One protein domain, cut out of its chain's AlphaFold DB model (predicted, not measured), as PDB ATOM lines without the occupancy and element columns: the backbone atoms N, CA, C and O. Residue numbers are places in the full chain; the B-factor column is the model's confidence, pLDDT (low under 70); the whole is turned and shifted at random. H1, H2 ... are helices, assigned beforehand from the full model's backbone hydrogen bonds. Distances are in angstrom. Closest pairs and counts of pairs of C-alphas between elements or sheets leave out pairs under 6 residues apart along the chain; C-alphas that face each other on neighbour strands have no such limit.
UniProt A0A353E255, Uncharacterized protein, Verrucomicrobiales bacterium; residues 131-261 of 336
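Overview. This is residues 131 to 261 of the 336 residues of an uncharacterized protein of Verrucomicrobiales bacterium (UniProt A0A353E255). A rod is built along one long helix, H3: H1 and H2 lie side by side with its first part in an up-and-down bundle of three, each running against the one before, while H5 and H6 pack steeply across its middle part. Beyond them the last part of H3 sticks out with the start of the link after it, residues 208 to 214, of which 208 to 211 belong to H3, and the chain then folds back through short H4. The printed part has 131 residues with six named helices, H1 to H6 in order, and no named strand: all helix. It is loose, with a radius of gyration of the C-alphas of 17.9 A and spans of 66 by 27 by 24 A.

Arrangement. H1, residues 131 to 155, touches H2, residues 158 to 171, as a helical hairpin at a shallow tilt of 15 degrees; their closest C-alphas, Gly 149 and Ala 161, are 4.1 A apart. H2 forms another hairpin with residues 179 to 190 of H3, residues 176 to 211, at a shallow tilt of 28 degrees, closest at C-alphas Tyr 169 and Ala 182, 5.1 A. H4, residues 219 to 222, is close to H3 but not clearly touching, with C-alphas Phe 204 and Ala 220 closest at 7.0 A. H5, residues 228 to 237, touches residues 192 to 199 of H3 at a steep tilt of 50 degrees, closest at C-alphas Val 231 and Leu 196, 6.3 A. H6, residues 240 to 260, touches H3 with residues 246 to 254 alone at a steep tilt of 58 degrees, opposite ways, closest at C-alphas Ala 250 and Ala 194, 5.1 A. H1 and H6 are apart. Every O i to N i+4 pair is within hydrogen-bond range in H1, H2, H3, H5 and H6; H4 is too short for one.

Along the chain. H1 begins at C-alpha 131 (174.829, 202.359, 231.471) and is 35.9 A long; H3 measures 50.9 A and H6 30.1 A, ending at C-alpha 260 (163.501, 196.881, 202.568).

Size, cuts and confidence. The farthest C-alphas, Gln 131 and Leu 213, are 66.3 A apart. The printed part has no cut and no long link. In this model pLDDT is under 70 at residues 204 to 225 and residue 261.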
ATOM      1  N   GLN A 131     175.448 202.158 232.782       87.69
ATOM      2  CA  GLN A 131     174.829 202.359 231.471       87.69
ATOM      3  C   GLN A 131     175.285 203.668 230.807       87.69
ATOM      4  O   GLN A 131     175.583 203.670 229.615       87.69
ATOM      5  N   ARG A 132     175.415 204.777 231.552       89.19
ATOM      6  CA  ARG A 132     175.972 206.035 231.016       89.19
ATOM      7  C   ARG A 132     177.422 205.878 230.568       89.19
ATOM      8  O   ARG A 132     177.795 206.398 229.518       89.19
ATOM      9  N   GLN A 133     178.242 205.173 231.344       89.62
ATOM     10  CA  GLN A 133     179.642 204.926 230.993       89.62
ATOM     11  C   GLN A 133     179.764 204.075 229.727       89.62
ATOM     12  O   GLN A 133     180.574 204.385 228.851       89.62
ATOM     13  N   GLU A 134     178.925 203.050 229.600       87.12
ATOM     14  CA  GLU A 134     178.859 202.208 228.411       87.12
ATOM     15  C   GLU A 134     178.403 203.004 227.179       87.12
ATOM     16  O   GLU A 134     179.048 202.940 226.131       87.12
ATOM     17  N   GLN A 135     177.373 203.844 227.313       87.25
ATOM     18  CA  GLN A 135     176.926 204.751 226.247       87.25
ATOM     19  C   GLN A 135     178.018 205.747 225.832       87.25
ATOM     20  O   GLN A 135     178.222 205.996 224.642       87.25
ATOM     21  N   ALA A 136     178.771 206.295 226.791       90.19
ATOM     22  CA  ALA A 136     179.890 207.190 226.505       90.19
ATOM     23  C   ALA A 136     181.050 206.463 225.797       90.19
ATOM     24  O   ALA A 136     181.720 207.043 224.942       90.19
ATOM     25  N   ALA A 137     181.305 205.192 226.126       90.50
ATOM     26  CA  ALA A 137     182.268 204.362 225.402       90.50
ATOM     27  C   ALA A 137     181.816 204.114 223.954       90.50
ATOM     28  O   ALA A 137     182.576 204.410 223.035       90.50
ATOM     29  N   GLN A 138     180.560 203.703 223.750       88.75
ATOM     30  CA  GLN A 138     179.980 203.512 222.417       88.75
ATOM     31  C   GLN A 138     180.038 204.788 221.574       88.75
ATOM     32  O   GLN A 138     180.417 204.733 220.410       88.75
ATOM     33  N   SER A 139     179.737 205.945 222.168       90.75
ATOM     34  CA  SER A 139     179.792 207.238 221.473       90.75
ATOM     35  C   SER A 139     181.213 207.578 221.009       90.75
ATOM     36  O   SER A 139     181.406 208.046 219.888       90.75
ATOM     37  N   ARG A 140     182.232 207.288 221.830       93.12
ATOM     38  CA  ARG A 140     183.646 207.462 221.447       93.12
ATOM     39  C   ARG A 140     184.057 206.516 220.321       93.12
ATOM     40  O   ARG A 140     184.766 206.933 219.406       93.12
ATOM     41  N   ASP A 141     183.612 205.265 220.368       91.81
ATOM     42  CA  ASP A 141     183.876 204.299 219.302       91.81
ATOM     43  C   ASP A 141     183.174 204.712 217.999       91.81
ATOM     44  O   ASP A 141     183.782 204.675 216.930       91.81
ATOM     45  N   ALA A 142     181.941 205.213 218.086       93.12
ATOM     46  CA  ALA A 142     181.190 205.719 216.944       93.12
ATOM     47  C   ALA A 142     181.884 206.933 216.292       93.12
ATOM     48  O   ALA A 142     182.004 206.993 215.068       93.12
ATOM     49  N   GLN A 143     182.412 207.863 217.097       95.00
ATOM     50  CA  GLN A 143     183.223 208.989 216.619       95.00
ATOM     51  C   GLN A 143     184.492 208.525 215.899       95.00
ATOM     52  O   GLN A 143     184.797 209.032 214.818       95.00
ATOM     53  N   ARG A 144     185.204 207.539 216.460       94.56
ATOM     54  CA  ARG A 144     186.393 206.948 215.827       94.56
ATOM     55  C   ARG A 144     186.050 206.348 214.466       94.56
ATOM     56  O   ARG A 144     186.764 206.588 213.499       94.56
ATOM     57  N   MET A 145     184.939 205.619 214.378       94.38
ATOM     58  CA  MET A 145     184.484 204.998 213.134       94.38
ATOM     59  C   MET A 145     184.046 206.027 212.088       94.38
ATOM     60  O   MET A 145     184.362 205.875 210.912       94.38
ATOM     61  N   LEU A 146     183.397 207.120 212.494       95.25
ATOM     62  CA  LEU A 146     183.044 208.204 211.574       95.25
ATOM     63  C   LEU A 146     184.294 208.895 211.008       95.25
ATOM     64  O   LEU A 146     184.365 209.167 209.810       95.25
ATOM     65  N   GLN A 147     185.303 209.146 211.848       95.75
ATOM     66  CA  GLN A 147     186.590 209.701 211.414       95.75
ATOM     67  C   GLN A 147     187.334 208.748 210.473       95.75
ATOM     68  O   GLN A 147     187.794 209.181 209.417       95.75
ATOM     69  N   LEU A 148     187.392 207.459 210.821       94.88
ATOM     70  CA  LEU A 148     187.985 206.418 209.984       94.88
ATOM     71  C   LEU A 148     187.289 206.344 208.618       94.88
ATOM     72  O   LEU A 148     187.958 206.306 207.591       94.88
ATOM     73  N   GLY A 149     185.955 206.400 208.587       94.12
ATOM     74  CA  GLY A 149     185.188 206.424 207.342       94.12
ATOM     75  C   GLY A 149     185.559 207.601 206.444       94.12
ATOM     76  O   GLY A 149     185.809 207.411 205.254       94.12
ATOM     77  N   ASN A 150     185.673 208.804 207.012       93.62
ATOM     78  CA  ASN A 150     186.098 209.992 206.269       93.62
ATOM     79  C   ASN A 150     187.524 209.857 205.721       93.62
ATOM     80  O   ASN A 150     187.771 210.224 204.573       93.62
ATOM     81  N   GLN A 151     188.451 209.320 206.515       93.81
ATOM     82  CA  GLN A 151     189.824 209.079 206.077       93.81
ATOM     83  C   GLN A 151     189.868 208.084 204.907       93.81
ATOM     84  O   GLN A 151     190.430 208.394 203.858       93.81
ATOM     85  N   LEU A 152     189.203 206.937 205.051       91.88
ATOM     86  CA  LEU A 152     189.145 205.898 204.021       91.88
ATOM     87  C   LEU A 152     188.482 206.397 202.728       91.88
ATOM     88  O   LEU A 152     188.869 205.983 201.638       91.88
ATOM     89  N   LEU A 153     187.504 207.309 202.817       89.94
ATOM     90  CA  LEU A 153     186.936 207.951 201.628       89.94
ATOM     91  C   LEU A 153     187.958 208.785 200.858       89.94
ATOM     92  O   LEU A 153     187.944 208.752 199.629       89.94
ATOM     93  N   VAL A 154     188.815 209.527 201.562       88.69
ATOM     94  CA  VAL A 154     189.881 210.334 200.947       88.69
ATOM     95  C   VAL A 154     190.952 209.432 200.331       88.69
ATOM     96  O   VAL A 154     191.447 209.726 199.247       88.69
ATOM     97  N   GLU A 155     191.263 208.309 200.977       88.50
ATOM     98  CA  GLU A 155     192.231 207.314 200.494       88.50
ATOM     99  C   GLU A 155     191.706 206.480 199.304       88.50
ATOM    100  O   GLU A 155     192.483 205.831 198.608       88.50
ATOM    101  N   GLY A 156     190.398 206.534 199.020       84.69
ATOM    102  CA  GLY A 156     189.749 205.803 197.923       84.69
ATOM    103  C   GLY A 156     189.216 204.418 198.309       84.69
ATOM    104  O   GLY A 156     188.629 203.717 197.479       84.69
ATOM    105  N   ASP A 157     189.324 204.036 199.581       86.38
ATOM    106  CA  ASP A 157     188.899 202.748 200.131       86.38
ATOM    107  C   ASP A 157     187.413 202.730 200.515       86.38
ATOM    108  O   ASP A 157     186.998 202.397 201.626       86.38
ATOM    109  N   SER A 158     186.567 203.040 199.533       84.81
ATOM    110  CA  SER A 158     185.106 203.155 199.671       84.81
ATOM    111  C   SER A 158     184.406 201.993 200.380       84.81
ATOM    112  O   SER A 158     183.428 202.208 201.095       84.81
ATOM    113  N   ARG A 159     184.889 200.757 200.196       86.31
ATOM    114  CA  ARG A 159     184.316 199.570 200.851       86.31
ATOM    115  C   ARG A 159     184.542 199.590 202.357       86.31
ATOM    116  O   ARG A 159     183.624 199.271 203.106       86.31
ATOM    117  N   PHE A 160     185.745 199.949 202.797       88.62
ATOM    118  CA  PHE A 160     186.059 200.063 204.217       88.62
ATOM    119  C   PHE A 160     185.420 201.321 204.810       88.62
ATOM    120  O   PHE A 160     184.865 201.258 205.904       88.62
ATOM    121  N   ALA A 161     185.367 202.416 204.045       91.75
ATOM    122  CA  ALA A 161     184.657 203.624 204.450       91.75
ATOM    123  C   ALA A 161     183.169 203.362 204.725       91.75
ATOM    124  O   ALA A 161     182.645 203.776 205.757       91.75
ATOM    125  N   GLN A 162     182.496 202.619 203.839       90.31
ATOM    126  CA  GLN A 162     181.104 202.225 204.044       90.31
ATOM    127  C   GLN A 162     180.934 201.443 205.348       90.31
ATOM    128  O   GLN A 162     180.052 201.775 206.135       90.31
ATOM    129  N   LYS A 163     181.789 200.447 205.607       89.50
ATOM    130  CA  LYS A 163     181.744 199.664 206.850       89.50
ATOM    131  C   LYS A 163     181.935 200.542 208.086       89.50
ATOM    132  O   LYS A 163     181.186 200.401 209.046       89.50
ATOM    133  N   ALA A 164     182.892 201.468 208.040       92.88
ATOM    134  CA  ALA A 164     183.156 202.399 209.129       92.88
ATOM    135  C   ALA A 164     181.934 203.291 209.413       92.88
ATOM    136  O   ALA A 164     181.514 203.417 210.561       92.88
ATOM    137  N   PHE A 165     181.282 203.838 208.381       93.81
ATOM    138  CA  PHE A 165     180.051 204.612 208.570       93.81
ATOM    139  C   PHE A 165     178.872 203.767 209.057       93.81
ATOM    140  O   PHE A 165     178.094 204.232 209.887       93.81
ATOM    141  N   GLU A 166     178.732 202.525 208.588       90.88
ATOM    142  CA  GLU A 166     177.701 201.611 209.087       90.88
ATOM    143  C   GLU A 166     177.901 201.290 210.573       90.88
ATOM    144  O   GLU A 166     176.932 201.290 211.332       90.88
ATOM    145  N   GLN A 167     179.147 201.073 211.000       91.25
ATOM    146  CA  GLN A 167     179.493 200.848 212.402       91.25
ATOM    147  C   GLN A 167     179.298 202.116 213.249       91.25
ATOM    148  O   GLN A 167     178.752 202.052 214.348       91.25
ATOM    149  N   ALA A 168     179.668 203.291 212.729       93.31
ATOM    150  CA  ALA A 168     179.383 204.567 213.384       93.31
ATOM    151  C   ALA A 168     177.873 204.769 213.580       93.31
ATOM    152  O   ALA A 168     177.434 205.168 214.659       93.31
ATOM    153  N   TYR A 169     177.063 204.444 212.570       91.38
ATOM    154  CA  TYR A 169     175.605 204.521 212.641       91.38
ATOM    155  C   TYR A 169     174.996 203.509 213.627       91.38
ATOM    156  O   TYR A 169     174.025 203.835 214.309       91.38
ATOM    157  N   SER A 170     175.547 202.296 213.751       88.69
ATOM    158  CA  SER A 170     175.038 201.306 214.713       88.69
ATOM    159  C   SER A 170     175.417 201.634 216.160       88.69
ATOM    160  O   SER A 170     174.590 201.483 217.055       88.69
ATOM    161  N   LEU A 171     176.636 202.121 216.402       89.50
ATOM    162  CA  LEU A 171     177.123 202.469 217.744       89.50
ATOM    163  C   LEU A 171     176.492 203.756 218.300       89.50
ATOM    164  O   LEU A 171     176.404 203.934 219.511       89.50
ATOM    165  N   SER A 172     176.039 204.651 217.425       91.00
ATOM    166  CA  SER A 172     175.512 205.972 217.790       91.00
ATOM    167  C   SER A 172     174.035 206.002 218.174       91.00
ATOM    168  O   SER A 172     173.512 207.071 218.456       91.00
ATOM    169  N   LYS A 173     173.342 204.861 218.224       85.31
ATOM    170  CA  LYS A 173     171.878 204.800 218.415       85.31
ATOM    171  C   LYS A 173     171.361 205.497 219.681       85.31
ATOM    172  O   LYS A 173     170.210 205.919 219.713       85.31
ATOM    173  N   ASN A 174     172.205 205.634 220.701       84.56
ATOM    174  CA  ASN A 174     171.872 206.300 221.962       84.56
ATOM    175  C   ASN A 174     172.120 207.825 221.949       84.56
ATOM    176  O   ASN A 174     171.748 208.505 222.902       84.56
ATOM    177  N   ASP A 175     172.715 208.374 220.884       89.00
ATOM    178  CA  ASP A 175     172.958 209.805 220.676       89.00
ATOM    179  C   ASP A 175     172.264 210.253 219.384       89.00
ATOM    180  O   ASP A 175     172.780 210.071 218.286       89.00
ATOM    181  N   ALA A 176     171.071 210.838 219.507       89.25
ATOM    182  CA  ALA A 176     170.240 211.177 218.352       89.25
ATOM    183  C   ALA A 176     170.904 212.170 217.382       89.25
ATOM    184  O   ALA A 176     170.706 212.060 216.174       89.25
ATOM    185  N   ALA A 177     171.680 213.131 217.893       90.81
ATOM    186  CA  ALA A 177     172.332 214.128 217.049       90.81
ATOM    187  C   ALA A 177     173.470 213.482 216.254       90.81
ATOM    188  O   ALA A 177     173.511 213.576 215.029       90.81
ATOM    189  N   PHE A 178     174.342 212.747 216.946       92.62
ATOM    190  CA  PHE A 178     175.452 212.064 216.294       92.62
ATOM    191  C   PHE A 178     174.976 210.915 215.382       92.62
ATOM    192  O   PHE A 178     175.573 210.661 214.334       92.62
ATOM    193  N   ASN A 179     173.876 210.239 215.731       92.19
ATOM    194  CA  ASN A 179     173.273 209.204 214.890       92.19
ATOM    195  C   ASN A 179     172.776 209.760 213.558       92.19
ATOM    196  O   ASN A 179     172.988 209.126 212.523       92.19
ATOM    197  N   GLU A 180     172.152 210.937 213.576       91.75
ATOM    198  CA  GLU A 180     171.691 211.603 212.361       91.75
ATOM    199  C   GLU A 180     172.870 212.000 211.466       91.75
ATOM    200  O   GLU A 180     172.840 211.727 210.266       91.75
ATOM    201  N   ASP A 181     173.953 212.527 212.042       91.81
ATOM    202  CA  ASP A 181     175.175 212.836 211.293       91.81
ATOM    203  C   ASP A 181     175.773 211.578 210.639       91.81
ATOM    204  O   ASP A 181     176.058 211.563 209.437       91.81
ATOM    205  N   ALA A 182     175.919 210.488 211.402       92.50
ATOM    206  CA  ALA A 182     176.427 209.215 210.888       92.50
ATOM    207  C   ALA A 182     175.528 208.643 209.778       92.50
ATOM    208  O   ALA A 182     176.024 208.159 208.755       92.50
ATOM    209  N   ARG A 183     174.204 208.745 209.945       92.19
ATOM    210  CA  ARG A 183     173.213 208.326 208.947       92.19
ATOM    211  C   ARG A 183     173.346 209.135 207.660       92.19
ATOM    212  O   ARG A 183     173.332 208.550 206.576       92.19
ATOM    213  N   VAL A 184     173.489 210.456 207.763       93.19
ATOM    214  CA  VAL A 184     173.661 211.351 206.611       93.19
ATOM    215  C   VAL A 184     174.947 211.017 205.856       93.19
ATOM    216  O   VAL A 184     174.893 210.856 204.638       93.19
ATOM    217  N   GLN A 185     176.075 210.827 206.547       92.62
ATOM    218  CA  GLN A 185     177.342 210.460 205.898       92.62
ATOM    219  C   GLN A 185     177.250 209.119 205.162       92.62
ATOM    220  O   GLN A 185     177.610 209.019 203.985       92.62
ATOM    221  N   LEU A 186     176.688 208.099 205.820       93.06
ATOM    222  CA  LEU A 186     176.475 206.788 205.211       93.06
ATOM    223  C   LEU A 186     175.575 206.876 203.972       93.06
ATOM    224  O   LEU A 186     175.869 206.280 202.932       93.06
ATOM    225  N   ARG A 187     174.477 207.627 204.073       93.12
ATOM    226  CA  ARG A 187     173.524 207.813 202.978       93.12
ATOM    227  C   ARG A 187     174.140 208.573 201.807       93.12
ATOM    228  O   ARG A 187     173.912 208.181 200.663       93.12
ATOM    229  N   ASN A 188     174.930 209.611 202.068       92.25
ATOM    230  CA  ASN A 188     175.635 210.365 201.030       92.25
ATOM    231  C   ASN A 188     176.577 209.451 200.242       92.25
ATOM    232  O   ASN A 188     176.506 209.413 199.014       92.25
ATOM    233  N   LEU A 189     177.379 208.638 200.937       92.38
ATOM    234  CA  LEU A 189     178.258 207.658 200.301       92.38
ATOM    235  C   LEU A 189     177.474 206.663 199.433       92.38
ATOM    236  O   LEU A 189     177.803 206.465 198.263       92.38
ATOM    237  N   LYS A 190     176.414 206.057 199.981       91.88
ATOM    238  CA  LYS A 190     175.568 205.103 199.245       91.88
ATOM    239  C   LYS A 190     174.931 205.737 198.007       91.88
ATOM    240  O   LYS A 190     174.882 205.112 196.948       91.88
ATOM    241  N   THR A 191     174.490 206.988 198.115       92.69
ATOM    242  CA  THR A 191     173.895 207.740 197.001       92.69
ATOM    243  C   THR A 191     174.928 208.005 195.907       92.69
ATOM    244  O   THR A 191     174.651 207.751 194.739       92.69
ATOM    245  N   GLN A 192     176.147 208.416 196.267       91.00
ATOM    246  CA  GLN A 192     177.235 208.614 195.304       91.00
ATOM    247  C   GLN A 192     177.657 207.299 194.625       91.00
ATOM    248  O   GLN A 192     177.885 207.270 193.417       91.00
ATOM    249  N   GLN A 193     177.705 206.185 195.360       89.44
ATOM    250  CA  GLN A 193     177.956 204.863 194.774       89.44
ATOM    251  C   GLN A 193     176.854 204.454 193.789       89.44
ATOM    252  O   GLN A 193     177.146 203.930 192.712       89.44
ATOM    253  N   ALA A 194     175.588 204.708 194.131       90.56
ATOM    254  CA  ALA A 194     174.469 204.464 193.231       90.56
ATOM    255  C   ALA A 194     174.552 205.359 191.984       90.56
ATOM    256  O   ALA A 194     174.385 204.852 190.878       90.56
ATOM    257  N   PHE A 195     174.896 206.641 192.137       90.50
ATOM    258  CA  PHE A 195     175.140 207.559 191.022       90.50
ATOM    259  C   PHE A 195     176.234 207.034 190.082       90.50
ATOM    260  O   PHE A 195     176.006 206.934 188.877       90.50
ATOM    261  N   LEU A 196     177.388 206.614 190.610       87.69
ATOM    262  CA  LEU A 196     178.447 205.990 189.804       87.69
ATOM    263  C   LEU A 196     177.957 204.730 189.091       87.69
ATOM    264  O   LEU A 196     178.223 204.541 187.907       87.69
ATOM    265  N   GLY A 197     177.213 203.872 189.791       87.00
ATOM    266  CA  GLY A 197     176.651 202.654 189.216       87.00
ATOM    267  C   GLY A 197     175.668 202.929 188.074       87.00
ATOM    268  O   GLY A 197     175.685 202.208 187.077       87.00
ATOM    269  N   LEU A 198     174.834 203.966 188.193       89.25
ATOM    270  CA  LEU A 198     173.916 204.406 187.138       89.25
ATOM    271  C   LEU A 198     174.684 204.944 185.926       89.25
ATOM    272  O   LEU A 198     174.411 204.523 184.803       89.25
ATOM    273  N   ASN A 199     175.696 205.782 186.157       86.75
ATOM    274  CA  ASN A 199     176.558 206.324 185.105       86.75
ATOM    275  C   ASN A 199     177.339 205.241 184.364       86.75
ATOM    276  O   ASN A 199     177.299 205.174 183.138       86.75
ATOM    277  N   ALA A 200     177.992 204.340 185.097       83.06
ATOM    278  CA  ALA A 200     178.746 203.242 184.507       83.06
ATOM    279  C   ALA A 200     177.843 202.308 183.683       83.06
ATOM    280  O   ALA A 200     178.238 201.844 182.613       83.06
ATOM    281  N   ARG A 201     176.606 202.056 184.142       81.75
ATOM    282  CA  ARG A 201     175.606 201.292 183.377       81.75
ATOM    283  C   ARG A 201     175.144 202.039 182.130       81.75
ATOM    284  O   ARG A 201     175.023 201.409 181.087       81.75
ATOM    285  N   ASN A 202     174.911 203.347 182.217       81.50
ATOM    286  CA  ASN A 202     174.508 204.152 181.068       81.50
ATOM    287  C   ASN A 202     175.611 204.196 180.003       81.50
ATOM    288  O   ASN A 202     175.358 203.860 178.852       81.50
ATOM    289  N   GLY A 203     176.853 204.472 180.408       72.88
ATOM    290  CA  GLY A 203     178.008 204.437 179.514       72.88
ATOM    291  C   GLY A 203     178.257 203.048 178.924       72.88
ATOM    292  O   GLY A 203     178.673 202.934 177.778       72.88
ATOM    293  N   PHE A 204     177.962 201.965 179.654       66.12
ATOM    294  CA  PHE A 204     177.984 200.613 179.089       66.12
ATOM    295  C   PHE A 204     176.894 200.401 178.032       66.12
ATOM    296  O   PHE A 204     177.180 199.794 177.007       66.12
ATOM    297  N   LEU A 205     175.672 200.893 178.247       66.44
ATOM    298  CA  LEU A 205     174.581 200.791 177.271       66.44
ATOM    299  C   LEU A 205     174.849 201.644 176.025       66.44
ATOM    300  O   LEU A 205     174.651 201.168 174.911       66.44
ATOM    301  N   GLU A 206     175.354 202.861 176.198       64.31
ATOM    302  CA  GLU A 206     175.739 203.762 175.109       64.31
ATOM    303  C   GLU A 206     176.923 203.204 174.313       64.31
ATOM    304  O   GLU A 206     176.902 203.186 173.080       64.31
ATOM    305  N   ASN A 207     177.907 202.628 175.013       60.16
ATOM    306  CA  ASN A 207     178.998 201.899 174.383       60.16
ATOM    307  C   ASN A 207     178.549 200.564 173.796       60.16
ATOM    308  O   ASN A 207     179.161 200.147 172.839       60.16
ATOM    309  N   GLN A 208     177.527 199.860 174.285       55.56
ATOM    310  CA  GLN A 208     177.007 198.660 173.607       55.56
ATOM    311  C   GLN A 208     176.226 199.022 172.343       55.56
ATOM    312  O   GLN A 208     176.344 198.326 171.335       55.56
ATOM    313  N   LEU A 209     175.470 200.120 172.375       54.38
ATOM    314  CA  LEU A 209     174.776 200.664 171.212       54.38
ATOM    315  C   LEU A 209     175.782 201.155 170.154       54.38
ATOM    316  O   LEU A 209     175.576 200.928 168.965       54.38
ATOM    317  N   SER A 210     176.901 201.742 170.593       52.38
ATOM    318  CA  SER A 210     178.000 202.200 169.729       52.38
ATOM    319  C   SER A 210     178.973 201.079 169.325       52.38
ATOM    320  O   SER A 210     179.434 201.055 168.191       52.38
ATOM    321  N   ASN A 211     179.244 200.094 170.187       47.88
ATOM    322  CA  ASN A 211     180.137 198.945 169.944       47.88
ATOM    323  C   ASN A 211     179.438 197.777 169.232       47.88
ATOM    324  O   ASN A 211     180.089 196.784 168.908       47.88
ATOM    325  N   ALA A 212     178.155 197.919 168.883       51.25
ATOM    326  CA  ALA A 212     177.629 197.271 167.684       51.25
ATOM    327  C   ALA A 212     178.402 197.705 166.412       51.25
ATOM    328  O   ALA A 212     178.242 197.067 165.372       51.25
ATOM    329  N   LEU A 213     179.271 198.732 166.495       47.38
ATOM    330  CA  LEU A 213     180.230 199.111 165.458       47.38
ATOM    331  C   LEU A 213     181.727 198.914 165.770       47.38
ATOM    332  O   LEU A 213     182.459 198.862 164.795       47.38
ATOM    333  N   GLU A 214     182.235 198.746 167.000       45.69
ATOM    334  CA  GLU A 214     183.669 198.423 167.212       45.69
ATOM    335  C   GLU A 214     183.999 198.005 168.660       45.69
ATOM    336  O   GLU A 214     183.568 198.620 169.622       45.69
ATOM    337  N   ALA A 215     184.772 196.932 168.849       47.88
ATOM    338  CA  ALA A 215     185.037 196.341 170.161       47.88
ATOM    339  C   ALA A 215     186.189 197.032 170.920       47.88
ATOM    340  O   ALA A 215     187.340 196.978 170.485       47.88
ATOM    341  N   LYS A 216     185.924 197.571 172.122       48.41
ATOM    342  CA  LYS A 216     186.983 197.865 173.108       48.41
ATOM    343  C   LYS A 216     186.493 197.667 174.546       48.41
ATOM    344  O   LYS A 216     185.734 198.466 175.084       48.41
ATOM    345  N   GLY A 217     186.926 196.568 175.161       51.03
ATOM    346  CA  GLY A 217     186.638 196.218 176.549       51.03
ATOM    347  C   GLY A 217     187.897 196.312 177.402       51.03
ATOM    348  O   GLY A 217     188.685 195.377 177.395       51.03
ATOM    349  N   ASP A 218     188.068 197.427 178.117       49.22
ATOM    350  CA  ASP A 218     188.878 197.476 179.351       49.22
ATOM    351  C   ASP A 218     188.558 198.725 180.205       49.22
ATOM    352  O   ASP A 218     188.482 198.648 181.429       49.22
ATOM    353  N   SER A 219     188.211 199.857 179.575       50.38
ATOM    354  CA  SER A 219     187.886 201.125 180.263       50.38
ATOM    355  C   SER A 219     186.611 201.096 181.122       50.38
ATOM    356  O   SER A 219     186.458 201.914 182.025       50.38
ATOM    357  N   ALA A 220     185.703 200.141 180.894       53.06
ATOM    358  CA  ALA A 220     184.455 200.026 181.655       53.06
ATOM    359  C   ALA A 220     184.660 199.537 183.103       53.06
ATOM    360  O   ALA A 220     183.795 199.755 183.948       53.06
ATOM    361  N   LYS A 221     185.784 198.870 183.407       52.16
ATOM    362  CA  LYS A 221     186.054 198.323 184.749       52.16
ATOM    363  C   LYS A 221     186.589 199.363 185.733       52.16
ATOM    364  O   LYS A 221     186.332 199.235 186.926       52.16
ATOM    365  N   ASP A 222     187.297 200.380 185.247       51.28
ATOM    366  CA  ASP A 222     187.919 201.398 186.100       51.28
ATOM    367  C   ASP A 222     186.912 202.474 186.549       51.28
ATOM    368  O   ASP A 222     186.886 202.859 187.715       51.28
ATOM    369  N   GLY A 223     185.960 202.839 185.678       54.75
ATOM    370  CA  GLY A 223     184.839 203.735 186.017       54.75
ATOM    371  C   GLY A 223     183.813 203.153 187.003       54.75
ATOM    372  O   GLY A 223     182.937 203.872 187.472       54.75
ATOM    373  N   LEU A 224     183.909 201.859 187.336       61.09
ATOM    374  CA  LEU A 224     183.071 201.197 188.346       61.09
ATOM    375  C   LEU A 224     183.654 201.286 189.764       61.09
ATOM    376  O   LEU A 224     182.964 200.949 190.729       61.09
ATOM    377  N   ARG A 225     184.921 201.698 189.918       67.81
ATOM    378  CA  ARG A 225     185.532 201.890 191.238       67.81
ATOM    379  C   ARG A 225     185.097 203.246 191.784       67.81
ATOM    380  O   ARG A 225     185.210 204.261 191.102       67.81
ATOM    381  N   PHE A 226     184.609 203.264 193.021       76.38
ATOM    382  CA  PHE A 226     184.307 204.524 193.685       76.38
ATOM    383  C   PHE A 226     185.601 205.284 193.978       76.38
ATOM    384  O   PHE A 226     186.483 204.765 194.657       76.38
ATOM    385  N   SER A 227     185.662 206.524 193.509       80.38
ATOM    386  CA  SER A 227     186.579 207.567 193.959       80.38
ATOM    387  C   SER A 227     185.861 208.907 193.819       80.38
ATOM    388  O   SER A 227     184.976 209.038 192.968       80.38
ATOM    389  N   GLN A 228     186.225 209.904 194.630       83.50
ATOM    390  CA  GLN A 228     185.649 211.247 194.477       83.50
ATOM    391  C   GLN A 228     185.930 211.813 193.079       83.50
ATOM    392  O   GLN A 228     185.031 212.351 192.445       83.50
ATOM    393  N   GLU A 229     187.127 211.561 192.545       84.06
ATOM    394  CA  GLU A 229     187.504 211.949 191.184       84.06
ATOM    395  C   GLU A 229     186.561 211.358 190.122       84.06
ATOM    396  O   GLU A 229     186.148 212.056 189.202       84.06
ATOM    397  N   ASN A 230     186.177 210.083 190.247       82.19
ATOM    398  CA  ASN A 230     185.255 209.457 189.300       82.19
ATOM    399  C   ASN A 230     183.846 210.057 189.407       82.19
ATOM    400  O   ASN A 230     183.191 210.237 188.383       82.19
ATOM    401  N   VAL A 231     183.383 210.384 190.621       85.44
ATOM    402  CA  VAL A 231     182.083 211.048 190.823       85.44
ATOM    403  C   VAL A 231     182.080 212.407 190.130       85.44
ATOM    404  O   VAL A 231     181.162 212.696 189.367       85.44
ATOM    405  N   GLU A 232     183.124 213.207 190.352       87.38
ATOM    406  CA  GLU A 232     183.284 214.526 189.736       87.38
ATOM    407  C   GLU A 232     183.417 214.440 188.215       87.38
ATOM    408  O   GLU A 232     182.799 215.224 187.500       87.38
ATOM    409  N   ARG A 233     184.171 213.461 187.704       87.44
ATOM    410  CA  ARG A 233     184.320 213.231 186.264       87.44
ATOM    411  C   ARG A 233     182.970 212.960 185.604       87.44
ATOM    412  O   ARG A 233     182.600 213.683 184.689       87.44
ATOM    413  N   PHE A 234     182.201 211.992 186.109       85.62
ATOM    414  CA  PHE A 234     180.873 211.699 185.559       85.62
ATOM    415  C   PHE A 234     179.902 212.872 185.716       85.62
ATOM    416  O   PHE A 234     179.103 213.122 184.817       85.62
ATOM    417  N   ALA A 235     179.972 213.608 186.827       87.56
ATOM    418  CA  ALA A 235     179.160 214.805 187.007       87.56
ATOM    419  C   ALA A 235     179.488 215.885 185.960       87.56
ATOM    420  O   ALA A 235     178.572 216.528 185.459       87.56
ATOM    421  N   ASN A 236     180.760 216.053 185.594       90.12
ATOM    422  CA  ASN A 236     181.186 217.018 184.578       90.12
ATOM    423  C   ASN A 236     180.911 216.555 183.138       90.12
ATOM    424  O   ASN A 236     180.684 217.393 182.267       90.12
ATOM    425  N   ASP A 237     180.946 215.246 182.883       87.25
ATOM    426  CA  ASP A 237     180.693 214.673 181.553       87.25
ATOM    427  C   ASP A 237     179.195 214.697 181.185       87.25
ATOM    428  O   ASP A 237     178.832 214.793 180.011       87.25
ATOM    429  N   ASN A 238     178.314 214.622 182.184       86.88
ATOM    430  CA  ASN A 238     176.864 214.654 182.009       86.88
ATOM    431  C   ASN A 238     176.308 216.077 181.866       86.88
ATOM    432  O   ASN A 238     176.842 217.040 182.410       86.88
ATOM    433  N   SER A 239     175.138 216.201 181.230       91.88
ATOM    434  CA  SER A 239     174.336 217.424 181.341       91.88
ATOM    435  C   SER A 239     173.698 217.561 182.731       91.88
ATOM    436  O   SER A 239     173.443 216.566 183.418       91.88
ATOM    437  N   ASP A 240     173.360 218.794 183.121       91.81
ATOM    438  CA  ASP A 240     172.706 219.091 184.404       91.81
ATOM    439  C   ASP A 240     171.414 218.281 184.606       91.81
ATOM    440  O   ASP A 240     171.193 217.713 185.676       91.81
ATOM    441  N   ASP A 241     170.591 218.152 183.562       92.81
ATOM    442  CA  ASP A 241     169.342 217.382 183.608       92.81
ATOM    443  C   ASP A 241     169.590 215.890 183.893       92.81
ATOM    444  O   ASP A 241     168.856 215.267 184.666       92.81
ATOM    445  N   VAL A 242     170.644 215.313 183.301       89.94
ATOM    446  CA  VAL A 242     171.038 213.912 183.532       89.94
ATOM    447  C   VAL A 242     171.544 213.737 184.959       89.94
ATOM    448  O   VAL A 242     171.130 212.799 185.644       89.94
ATOM    449  N   ASN A 243     172.367 214.665 185.445       91.56
ATOM    450  CA  ASN A 243     172.845 214.649 186.823       91.56
ATOM    451  C   ASN A 243     171.691 214.709 187.828       91.56
ATOM    452  O   ASN A 243     171.663 213.922 188.777       91.56
ATOM    453  N   VAL A 244     170.712 215.590 187.616       95.12
ATOM    454  CA  VAL A 244     169.519 215.684 188.472       95.12
ATOM    455  C   VAL A 244     168.719 214.380 188.436       95.12
ATOM    456  O   VAL A 244     168.352 213.853 189.490       95.12
ATOM    457  N   ALA A 245     168.479 213.820 187.247       94.56
ATOM    458  CA  ALA A 245     167.723 212.580 187.095       94.56
ATOM    459  C   ALA A 245     168.406 211.387 187.787       94.56
ATOM    460  O   ALA A 245     167.746 210.626 188.501       94.56
ATOM    461  N   PHE A 246     169.723 211.235 187.620       93.81
ATOM    462  CA  PHE A 246     170.486 210.142 188.224       93.81
ATOM    463  C   PHE A 246     170.608 210.281 189.736       93.81
ATOM    464  O   PHE A 246     170.471 209.276 190.431       93.81
ATOM    465  N   ASN A 247     170.791 211.493 190.264       93.75
ATOM    466  CA  ASN A 247     170.776 211.710 191.710       93.75
ATOM    467  C   ASN A 247     169.411 211.354 192.315       93.75
ATOM    468  O   ASN A 247     169.351 210.592 193.276       93.75
ATOM    469  N   LEU A 248     168.307 211.790 191.700       95.19
ATOM    470  CA  LEU A 248     166.962 211.438 192.165       95.19
ATOM    471  C   LEU A 248     166.704 209.923 192.108       95.19
ATOM    472  O   LEU A 248     166.059 209.354 192.992       95.19
ATOM    473  N   GLN A 249     167.191 209.249 191.063       95.06
ATOM    474  CA  GLN A 249     167.087 207.798 190.953       95.06
ATOM    475  C   GLN A 249     167.936 207.090 192.016       95.06
ATOM    476  O   GLN A 249     167.443 206.156 192.649       95.06
ATOM    477  N   ALA A 250     169.172 207.538 192.238       93.81
ATOM    478  CA  ALA A 250     170.056 207.026 193.278       93.81
ATOM    479  C   ALA A 250     169.412 207.158 194.664       93.81
ATOM    480  O   ALA A 250     169.303 206.165 195.380       93.81
ATOM    481  N   GLU A 251     168.889 208.337 195.007       94.19
ATOM    482  CA  GLU A 251     168.185 208.571 196.270       94.19
ATOM    483  C   GLU A 251     166.998 207.624 196.463       94.19
ATOM    484  O   GLU A 251     166.843 207.042 197.537       94.19
ATOM    485  N   ARG A 252     166.174 207.422 195.425       94.50
ATOM    486  CA  ARG A 252     165.037 206.490 195.485       94.50
ATOM    487  C   ARG A 252     165.482 205.046 195.677       94.50
ATOM    488  O   ARG A 252     164.847 204.326 196.442       94.50
ATOM    489  N   ILE A 253     166.553 204.621 195.000       91.94
ATOM    490  CA  ILE A 253     167.125 203.280 195.172       91.94
ATOM    491  C   ILE A 253     167.563 203.094 196.625       91.94
ATOM    492  O   ILE A 253     167.190 202.099 197.243       91.94
ATOM    493  N   ILE A 254     168.304 204.054 197.186       91.19
ATOM    494  CA  ILE A 254     168.767 203.973 198.575       91.19
ATOM    495  C   ILE A 254     167.586 203.992 199.545       91.19
ATOM    496  O   ILE A 254     167.531 203.154 200.437       91.19
ATOM    497  N   GLN A 255     166.590 204.850 199.329       90.00
ATOM    498  CA  GLN A 255     165.384 204.886 200.155       90.00
ATOM    499  C   GLN A 255     164.621 203.552 200.132       90.00
ATOM    500  O   GLN A 255     164.150 203.094 201.172       90.00
ATOM    501  N   GLN A 256     164.501 202.908 198.966       90.00
ATOM    502  CA  GLN A 256     163.870 201.591 198.850       90.00
ATOM    503  C   GLN A 256     164.694 200.497 199.532       90.00
ATOM    504  O   GLN A 256     164.119 199.633 200.186       90.00
ATOM    505  N   GLN A 257     166.023 200.537 199.412       85.38
ATOM    506  CA  GLN A 257     166.911 199.590 200.090       85.38
ATOM    507  C   GLN A 257     166.872 199.752 201.611       85.38
ATOM    508  O   GLN A 257     166.844 198.753 202.320       85.38
ATOM    509  N   GLU A 258     166.834 200.986 202.114       80.94
ATOM    510  CA  GLU A 258     166.678 201.277 203.541       80.94
ATOM    511  C   GLU A 258     165.320 200.783 204.058       80.94
ATOM    512  O   GLU A 258     165.270 200.138 205.099       80.94
ATOM    513  N   ALA A 259     164.235 201.006 203.309       80.00
ATOM    514  CA  ALA A 259     162.899 200.531 203.680       80.00
ATOM    515  C   ALA A 259     162.746 198.999 203.606       80.00
ATOM    516  O   ALA A 259     161.942 198.432 204.341       80.00
ATOM    517  N   ALA A 260     163.492 198.337 202.718       70.25
ATOM    518  CA  ALA A 260     163.501 196.881 202.568       70.25
ATOM    519  C   ALA A 260     164.509 196.181 203.496       70.25
ATOM    520  O   ALA A 260     164.468 194.959 203.635       70.25
ATOM    521  N   SER A 261     165.433 196.927 204.108       63.66
ATOM    522  CA  SER A 261     166.375 196.377 205.073       63.66
ATOM    523  C   SER A 261     165.635 196.082 206.374       63.66
ATOM    524  O   SER A 261     165.518 196.927 207.257       63.66
TER     525      SER A 261